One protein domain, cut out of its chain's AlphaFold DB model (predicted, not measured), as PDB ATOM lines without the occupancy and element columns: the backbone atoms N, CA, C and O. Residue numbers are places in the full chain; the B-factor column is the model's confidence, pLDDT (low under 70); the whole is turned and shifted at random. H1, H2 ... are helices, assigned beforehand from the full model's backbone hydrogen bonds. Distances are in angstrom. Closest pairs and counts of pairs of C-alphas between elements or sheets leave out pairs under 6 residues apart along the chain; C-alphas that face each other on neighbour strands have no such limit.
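Overview. This is residues 172 to 184 and 197 to 244 of the 253 residues of an uncharacterized protein of Asticcacaulis sp. CF398 (UniProt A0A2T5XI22). Five helices make an elongated arrangement with few contacts: short H2 and the longer H4 lie nearest the middle, H1 makes one end of the long axis and H3 the other. H1 packs on H2 with residues 172 to 176 alone, while H5 is set off to one side and touches no helix. The printed part has 61 residues with five named helices, H1 to H5 in chain order, and no named strand; the class is all helix. The whole is compact, with a radius of gyration of the C-alphas of 11.7 A, and spans 35 by 22 by 20 A.

Arrangement. H1, residues 172 to 184, touches H2, residues 206 to 211, at a steep tilt of 65 degrees, opposite ways; the closest C-alphas, of Gln 173 and Val 209, are 6.4 A apart. H3, residues 214 to 220, is close to H2 but not clearly touching, with the closest C-alphas, of Asp 208 and Leu 215, 7.4 A apart. H4, residues 225 to 234, only just touches H2, with 3 pairs of C-alphas within 8 A, the closest Val 207 and Leu 229 at 6.6 A; their lines are about perpendicular, at 88 degrees. H5, residues 237 to 243, is close to H4 but not clearly touching: the closest C-alphas, of Leu 232 and Leu 240, are 8.0 A apart. H5 is apart from H1, H2 and H3. In H1, H2, H3 and H4 every O i to N i+4 pair is within hydrogen-bond range; in H5, 2 of 3 are.

Along the chain. H1 begins at C-alpha 172, (23.093, 25.101, 119.201), and is 18.5 A long. H2 is 8.6 A, H3 10.0 A, H4 14.2 A and H5 10.1 A long. H5 ends at C-alpha 243, (17.214, 40.861, 117.132).

Size, cuts and confidence. The two C-alphas farthest apart, of Asn 182 and Ala 220, are 34.8 A apart. Residues 185 to 196 are not printed, and C-alphas 184 and 197 are 10.9 A apart across this cut. The links from H2 to H3, H3 to H4 and H4 to H5 are tight. The mean pLDDT of the printed part is 74.4, with residues 181 to 184, 197 to 201 and 234 to 239 under 70.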
ATOM      1  N   ALA A 172      22.065  24.092 118.943       74.19
ATOM      2  CA  ALA A 172      23.093  25.101 119.201       74.19
ATOM      3  C   ALA A 172      22.508  26.412 119.758       74.19
ATOM      4  O   ALA A 172      23.068  26.992 120.686       74.19
ATOM      5  N   GLN A 173      21.353  26.852 119.248       78.25
ATOM      6  CA  GLN A 173      20.649  28.030 119.766       78.25
ATOM      7  C   GLN A 173      20.077  27.786 121.167       78.25
ATOM      8  O   GLN A 173      20.147  28.676 122.010       78.25
ATOM      9  N   SER A 174      19.568  26.582 121.442       76.31
ATOM     10  CA  SER A 174      19.125  26.186 122.784       76.31
ATOM     11  C   SER A 174      20.289  26.161 123.777       76.31
ATOM     12  O   SER A 174      20.174  26.732 124.854       76.31
ATOM     13  N   ALA A 175      21.444  25.604 123.393       78.62
ATOM     14  CA  ALA A 175      22.641  25.603 124.238       78.62
ATOM     15  C   ALA A 175      23.166  27.023 124.529       78.62
ATOM     16  O   ALA A 175      23.590  27.313 125.651       78.62
ATOM     17  N   LEU A 176      23.114  27.921 123.536       78.81
ATOM     18  CA  LEU A 176      23.430  29.337 123.725       78.81
ATOM     19  C   LEU A 176      22.435  29.990 124.690       78.81
ATOM     20  O   LEU A 176      22.862  30.594 125.671       78.81
ATOM     21  N   ARG A 177      21.127  29.811 124.474       77.25
ATOM     22  CA  ARG A 177      20.066  30.333 125.349       77.25
ATOM     23  C   ARG A 177      20.234  29.874 126.800       77.25
ATOM     24  O   ARG A 177      20.171  30.700 127.708       77.25
ATOM     25  N   ASP A 178      20.487  28.589 127.027       75.25
ATOM     26  CA  ASP A 178      20.687  28.038 128.372       75.25
ATOM     27  C   ASP A 178      21.919  28.652 129.046       75.25
ATOM     28  O   ASP A 178      21.888  28.995 130.229       75.25
ATOM     29  N   ARG A 179      23.001  28.877 128.289       76.31
ATOM     30  CA  ARG A 179      24.182  29.594 128.789       76.31
ATOM     31  C   ARG A 179      23.852  31.045 129.138       76.31
ATOM     32  O   ARG A 179      24.283  31.511 130.192       76.31
ATOM     33  N   VAL A 180      23.069  31.742 128.313       72.94
ATOM     34  CA  VAL A 180      22.618  33.113 128.604       72.94
ATOM     35  C   VAL A 180      21.848  33.167 129.926       72.94
ATOM     36  O   VAL A 180      22.190  33.962 130.801       72.94
ATOM     37  N   LEU A 181      20.866  32.280 130.100       69.69
ATOM     38  CA  LEU A 181      20.028  32.206 131.301       69.69
ATOM     39  C   LEU A 181      20.837  31.867 132.565       69.69
ATOM     40  O   LEU A 181      20.669  32.498 133.610       69.69
ATOM     41  N   ASN A 182      21.778  30.925 132.462       66.38
ATOM     42  CA  ASN A 182      22.639  30.532 133.580       66.38
ATOM     43  C   ASN A 182      23.610  31.645 134.008       66.38
ATOM     44  O   ASN A 182      23.924  31.769 135.190       66.38
ATOM     45  N   THR A 183      24.071  32.480 133.073       62.28
ATOM     46  CA  THR A 183      25.017  33.570 133.377       62.28
ATOM     47  C   THR A 183      24.306  34.814 133.926       62.28
ATOM     48  O   THR A 183      24.867  35.521 134.760       62.28
ATOM     49  N   ALA A 184      23.051  35.053 133.525       53.16
ATOM     50  CA  ALA A 184      22.194  36.114 134.069       53.16
ATOM     51  C   ALA A 184      21.819  35.907 135.551       53.16
ATOM     52  O   ALA A 184      21.442  36.853 136.234       53.16
ATOM     53  N   HIS A 197      31.142  44.239 131.981       44.44
ATOM     54  CA  HIS A 197      30.418  42.977 132.188       44.44
ATOM     55  C   HIS A 197      30.584  42.055 130.973       44.44
ATOM     56  O   HIS A 197      29.653  41.634 130.293       44.44
ATOM     57  N   ASP A 198      31.850  41.760 130.721       51.19
ATOM     58  CA  ASP A 198      32.381  40.810 129.768       51.19
ATOM     59  C   ASP A 198      32.152  39.401 130.339       51.19
ATOM     60  O   ASP A 198      33.069  38.721 130.788       51.19
ATOM     61  N   CYS A 199      30.900  38.953 130.424       45.81
ATOM     62  CA  CYS A 199      30.589  37.653 131.029       45.81
ATOM     63  C   CYS A 199      30.694  36.480 130.042       45.81
ATOM     64  O   CYS A 199      29.962  35.508 130.192       45.81
ATOM     65  N   GLY A 200      31.540  36.553 129.005       53.84
ATOM     66  CA  GLY A 200      31.809  35.403 128.119       53.84
ATOM     67  C   GLY A 200      30.560  34.751 127.502       53.84
ATOM     68  O   GLY A 200      30.583  33.566 127.169       53.84
ATOM     69  N   LEU A 201      29.471  35.521 127.400       64.94
ATOM     70  CA  LEU A 201      28.130  35.045 127.073       64.94
ATOM     71  C   LEU A 201      28.060  34.579 125.614       64.94
ATOM     72  O   LEU A 201      27.505  33.521 125.310       64.94
ATOM     73  N   ILE A 202      28.690  35.382 124.753       70.88
ATOM     74  CA  ILE A 202      28.833  35.174 123.319       70.88
ATOM     75  C   ILE A 202      30.296  34.840 123.038       70.88
ATOM     76  O   ILE A 202      31.210  35.646 123.261       70.88
ATOM     77  N   ARG A 203      30.505  33.620 122.573       79.62
ATOM     78  CA  ARG A 203      31.771  33.065 122.129       79.62
ATOM     79  C   ARG A 203      31.897  33.199 120.619       79.62
ATOM     80  O   ARG A 203      30.959  33.562 119.918       79.62
ATOM     81  N   ASP A 204      33.092  32.922 120.131       79.19
ATOM     82  CA  ASP A 204      33.412  33.009 118.712       79.19
ATOM     83  C   ASP A 204      32.566  32.028 117.878       79.19
ATOM     84  O   ASP A 204      32.046  32.404 116.831       79.19
ATOM     85  N   GLU A 205      32.307  30.825 118.401       79.56
ATOM     86  CA  GLU A 205      31.414  29.834 117.790       79.56
ATOM     87  C   GLU A 205      29.934  30.260 117.723       79.56
ATOM     88  O   GLU A 205      29.178  29.742 116.904       79.56
ATOM     89  N   ASP A 206      29.504  31.225 118.542       80.81
ATOM     90  CA  ASP A 206      28.109  31.683 118.557       80.81
ATOM     91  C   ASP A 206      27.808  32.672 117.427       80.81
ATOM     92  O   ASP A 206      26.646  32.894 117.088       80.81
ATOM     93  N   VAL A 207      28.842  33.253 116.813       80.69
ATOM     94  CA  VAL A 207      28.695  34.142 115.652       80.69
ATOM     95  C   VAL A 207      28.004  33.395 114.509       80.69
ATOM     96  O   VAL A 207      27.077  33.920 113.888       80.69
ATOM     97  N   ASP A 208      28.388  32.135 114.307       81.81
ATOM     98  CA  ASP A 208      27.821  31.243 113.295       81.81
ATOM     99  C   ASP A 208      26.375  30.839 113.638       81.81
ATOM    100  O   ASP A 208      25.541  30.666 112.750       81.81
ATOM    101  N   VAL A 209      26.041  30.770 114.929       81.62
ATOM    102  CA  VAL A 209      24.693  30.454 115.431       81.62
ATOM    103  C   VAL A 209      23.721  31.628 115.257       81.62
ATOM    104  O   VAL A 209      22.533  31.410 115.000       81.62
ATOM    105  N   LEU A 210      24.210  32.864 115.401       79.50
ATOM    106  CA  LEU A 210      23.400  34.085 115.347       79.50
ATOM    107  C   LEU A 210      23.170  34.585 113.920       79.50
ATOM    108  O   LEU A 210      22.044  34.946 113.575       79.50
ATOM    109  N   TYR A 211      24.220  34.585 113.098       79.75
ATOM    110  CA  TYR A 211      24.171  35.155 111.752       79.75
ATOM    111  C   TYR A 211      24.108  34.093 110.649       79.75
ATOM    112  O   TYR A 211      23.541  34.366 109.593       79.75
ATOM    113  N   GLY A 212      24.606  32.871 110.875       82.06
ATOM    114  CA  GLY A 212      24.499  31.748 109.934       82.06
ATOM    115  C   GLY A 212      24.804  32.135 108.482       82.06
ATOM    116  O   GLY A 212      25.912  32.539 108.154       82.06
ATOM    117  N   HIS A 213      23.787  32.061 107.618       77.06
ATOM    118  CA  HIS A 213      23.864  32.382 106.184       77.06
ATOM    119  C   HIS A 213      24.113  33.869 105.866       77.06
ATOM    120  O   HIS A 213      24.497  34.197 104.748       77.06
ATOM    121  N   GLN A 214      23.896  34.776 106.822       77.44
ATOM    122  CA  GLN A 214      24.166  36.207 106.655       77.44
ATOM    123  C   GLN A 214      25.656  36.535 106.811       77.44
ATOM    124  O   GLN A 214      26.087  37.602 106.379       77.44
ATOM    125  N   LEU A 215      26.464  35.628 107.376       82.94
ATOM    126  CA  LEU A 215      27.899  35.864 107.556       82.94
ATOM    127  C   LEU A 215      28.642  36.001 106.235       82.94
ATOM    128  O   LEU A 215      29.490  36.880 106.119       82.94
ATOM    129  N   ASP A 216      28.292  35.194 105.234       80.62
ATOM    130  CA  ASP A 216      28.923  35.258 103.913       80.62
ATOM    131  C   ASP A 216      28.707  36.631 103.265       80.62
ATOM    132  O   ASP A 216      29.630  37.209 102.686       80.62
ATOM    133  N   GLN A 217      27.509  37.198 103.434       82.00
ATOM    134  CA  GLN A 217      27.198  38.549 102.985       82.00
ATOM    135  C   GLN A 217      27.977  39.601 103.788       82.00
ATOM    136  O   GLN A 217      28.594  40.485 103.202       82.00
ATOM    137  N   MET A 218      28.017  39.486 105.117       80.00
ATOM    138  CA  MET A 218      28.754  40.430 105.962       80.00
ATOM    139  C   MET A 218      30.261  40.419 105.666       80.00
ATOM    140  O   MET A 218      30.901  41.472 105.672       80.00
ATOM    141  N   TYR A 219      30.841  39.252 105.378       86.19
ATOM    142  CA  TYR A 219      32.239  39.136 104.962       86.19
ATOM    143  C   TYR A 219      32.478  39.748 103.581       86.19
ATOM    144  O   TYR A 219      33.487  40.429 103.394       86.19
ATOM    145  N   ALA A 220      31.546  39.579 102.639       80.06
ATOM    146  CA  ALA A 220      31.604  40.249 101.341       80.06
ATOM    147  C   ALA A 220      31.526  41.785 101.467       80.06
ATOM    148  O   ALA A 220      32.159  42.499 100.694       80.06
ATOM    149  N   GLU A 221      30.820  42.291 102.482       79.88
ATOM    150  CA  GLU A 221      30.735  43.717 102.836       79.88
ATOM    151  C   GLU A 221      31.959  44.226 103.631       79.88
ATOM    152  O   GLU A 221      32.021  45.395 104.014       79.88
ATOM    153  N   GLY A 222      32.965  43.375 103.866       80.94
ATOM    154  CA  GLY A 222      34.218  43.743 104.529       80.94
ATOM    155  C   GLY A 222      34.176  43.677 106.056       80.94
ATOM    156  O   GLY A 222      35.129  44.104 106.718       80.94
ATOM    157  N   CYS A 223      33.113  43.124 106.649       80.69
ATOM    158  CA  CYS A 223      33.108  42.831 108.077       80.69
ATOM    159  C   CYS A 223      34.111  41.714 108.379       80.69
ATOM    160  O   CYS A 223      34.255  40.755 107.629       80.69
ATOM    161  N   THR A 224      34.799  41.804 109.515       86.81
ATOM    162  CA  THR A 224      35.658  40.713 109.998       86.81
ATOM    163  C   THR A 224      34.961  39.978 111.128       86.81
ATOM    164  O   THR A 224      34.285  40.600 111.948       86.81
ATOM    165  N   ARG A 225      35.168  38.661 111.231       80.06
ATOM    166  CA  ARG A 225      34.589  37.832 112.305       80.06
ATOM    167  C   ARG A 225      34.902  38.383 113.699       80.06
ATOM    168  O   ARG A 225      34.012  38.511 114.534       80.06
ATOM    169  N   ALA A 226      36.141  38.833 113.912       78.31
ATOM    170  CA  ALA A 226      36.557  39.498 115.147       78.31
ATOM    171  C   ALA A 226      35.814  40.828 115.394       78.31
ATOM    172  O   ALA A 226      35.485  41.147 116.536       78.31
ATOM    173  N   GLY A 227      35.526  41.597 114.339       78.31
ATOM    174  CA  GLY A 227      34.724  42.820 114.413       78.31
ATOM    175  C   GLY A 227      33.257  42.553 114.760       78.31
ATOM    176  O   GLY A 227      32.692  43.252 115.600       78.31
ATOM    177  N   ILE A 228      32.667  41.503 114.183       80.75
ATOM    178  CA  ILE A 228      31.296  41.066 114.484       80.75
ATOM    179  C   ILE A 228      31.204  40.611 115.941       80.75
ATOM    180  O   ILE A 228      30.374  41.122 116.689       80.75
ATOM    181  N   LEU A 229      32.118  39.743 116.386       79.62
ATOM    182  CA  LEU A 229      32.173  39.276 117.774       79.62
ATOM    183  C   LEU A 229      32.358  40.435 118.763       79.62
ATOM    184  O   LEU A 229      31.696  40.484 119.798       79.62
ATOM    185  N   LYS A 230      33.233  41.393 118.443       79.69
ATOM    186  CA  LYS A 230      33.450  42.587 119.270       79.69
ATOM    187  C   LYS A 230      32.187  43.441 119.382       79.69
ATOM    188  O   LYS A 230      31.903  43.952 120.460       79.69
ATOM    189  N   THR A 231      31.444  43.585 118.288       76.06
ATOM    190  CA  THR A 231      30.182  44.335 118.258       76.06
ATOM    191  C   THR A 231      29.100  43.611 119.063       76.06
ATOM    192  O   THR A 231      28.478  44.224 119.923       76.06
ATOM    193  N   LEU A 232      28.943  42.296 118.875       76.12
ATOM    194  CA  LEU A 232      27.997  41.474 119.637       76.12
ATOM    195  C   LEU A 232      28.242  41.544 121.148       76.12
ATOM    196  O   LEU A 232      27.297  41.687 121.916       76.12
ATOM    197  N   LYS A 233      29.508  41.502 121.577       74.88
ATOM    198  CA  LYS A 233      29.885  41.642 122.994       74.88
ATOM    199  C   LYS A 233      29.637  43.038 123.566       74.88
ATOM    200  O   LYS A 233      29.537  43.181 124.778       74.88
ATOM    201  N   ALA A 234      29.578  44.062 122.719       68.88
ATOM    202  CA  ALA A 234      29.330  45.434 123.145       68.88
ATOM    203  C   ALA A 234      27.834  45.746 123.308       68.88
ATOM    204  O   ALA A 234      27.496  46.750 123.941       68.88
ATOM    205  N   PHE A 235      26.943  44.926 122.739       67.44
ATOM    206  CA  PHE A 235      25.508  45.154 122.836       67.44
ATOM    207  C   PHE A 235      24.945  44.689 124.183       67.44
ATOM    208  O   PHE A 235      25.237  43.578 124.629       67.44
ATOM    209  N   PRO A 236      24.099  45.512 124.827       69.94
ATOM    210  CA  PRO A 236      23.389  45.096 126.024       69.94
ATOM    211  C   PRO A 236      22.309  44.055 125.663       69.94
ATOM    212  O   PRO A 236      21.843  43.990 124.521       69.94
ATOM    213  N   ARG A 237      21.909  43.224 126.635       69.12
ATOM    214  CA  ARG A 237      20.977  42.094 126.426       69.12
ATOM    215  C   ARG A 237      19.629  42.551 125.870       69.12
ATOM    216  O   ARG A 237      19.040  41.839 125.071       69.12
ATOM    217  N   GLU A 238      19.173  43.741 126.247       68.19
ATOM    218  CA  GLU A 238      17.950  44.374 125.746       68.19
ATOM    219  C   GLU A 238      18.007  44.596 124.239       68.19
ATOM    220  O   GLU A 238      17.031  44.347 123.540       68.19
ATOM    221  N   TYR A 239      19.171  44.998 123.734       66.25
ATOM    222  CA  TYR A 239      19.372  45.196 122.307       66.25
ATOM    223  C   TYR A 239      19.466  43.848 121.586       66.25
ATOM    224  O   TYR A 239      18.837  43.650 120.559       66.25
ATOM    225  N   LEU A 240      20.175  42.868 122.159       72.62
ATOM    226  CA  LEU A 240      20.250  41.514 121.594       72.62
ATOM    227  C   LEU A 240      18.888  40.795 121.573       72.62
ATOM    228  O   LEU A 240      18.630  40.017 120.655       72.62
ATOM    229  N   ASN A 241      18.005  41.072 122.539       76.81
ATOM    230  CA  ASN A 241      16.630  40.567 122.574       76.81
ATOM    231  C   ASN A 241      15.790  41.083 121.397       76.81
ATOM    232  O   ASN A 241      14.953  40.342 120.893       76.81
ATOM    233  N   GLU A 242      16.022  42.311 120.933       75.94
ATOM    234  CA  GLU A 242      15.294  42.879 119.791       75.94
ATOM    235  C   GLU A 242      15.565  42.094 118.498       75.94
ATOM    236  O   GLU A 242      14.651  41.851 117.710       75.94
ATOM    237  N   PHE A 243      16.806  41.630 118.313       72.50
ATOM    238  CA  PHE A 243      17.214  40.861 117.132       72.50
ATOM    239  C   PHE A 243      16.980  39.352 117.284       72.50
ATOM    240  O   PHE A 243      16.588  38.694 116.320       72.50
ATOM    241  N   TRP A 244      17.190  38.794 118.481       78.94
ATOM    242  CA  TRP A 244      17.021  37.362 118.758       78.94
ATOM    243  C   TRP A 244      16.282  37.125 120.085       78.94
ATOM    244  O   TRP A 244      16.882  36.659 121.063       78.94
TER     245      TRP A 244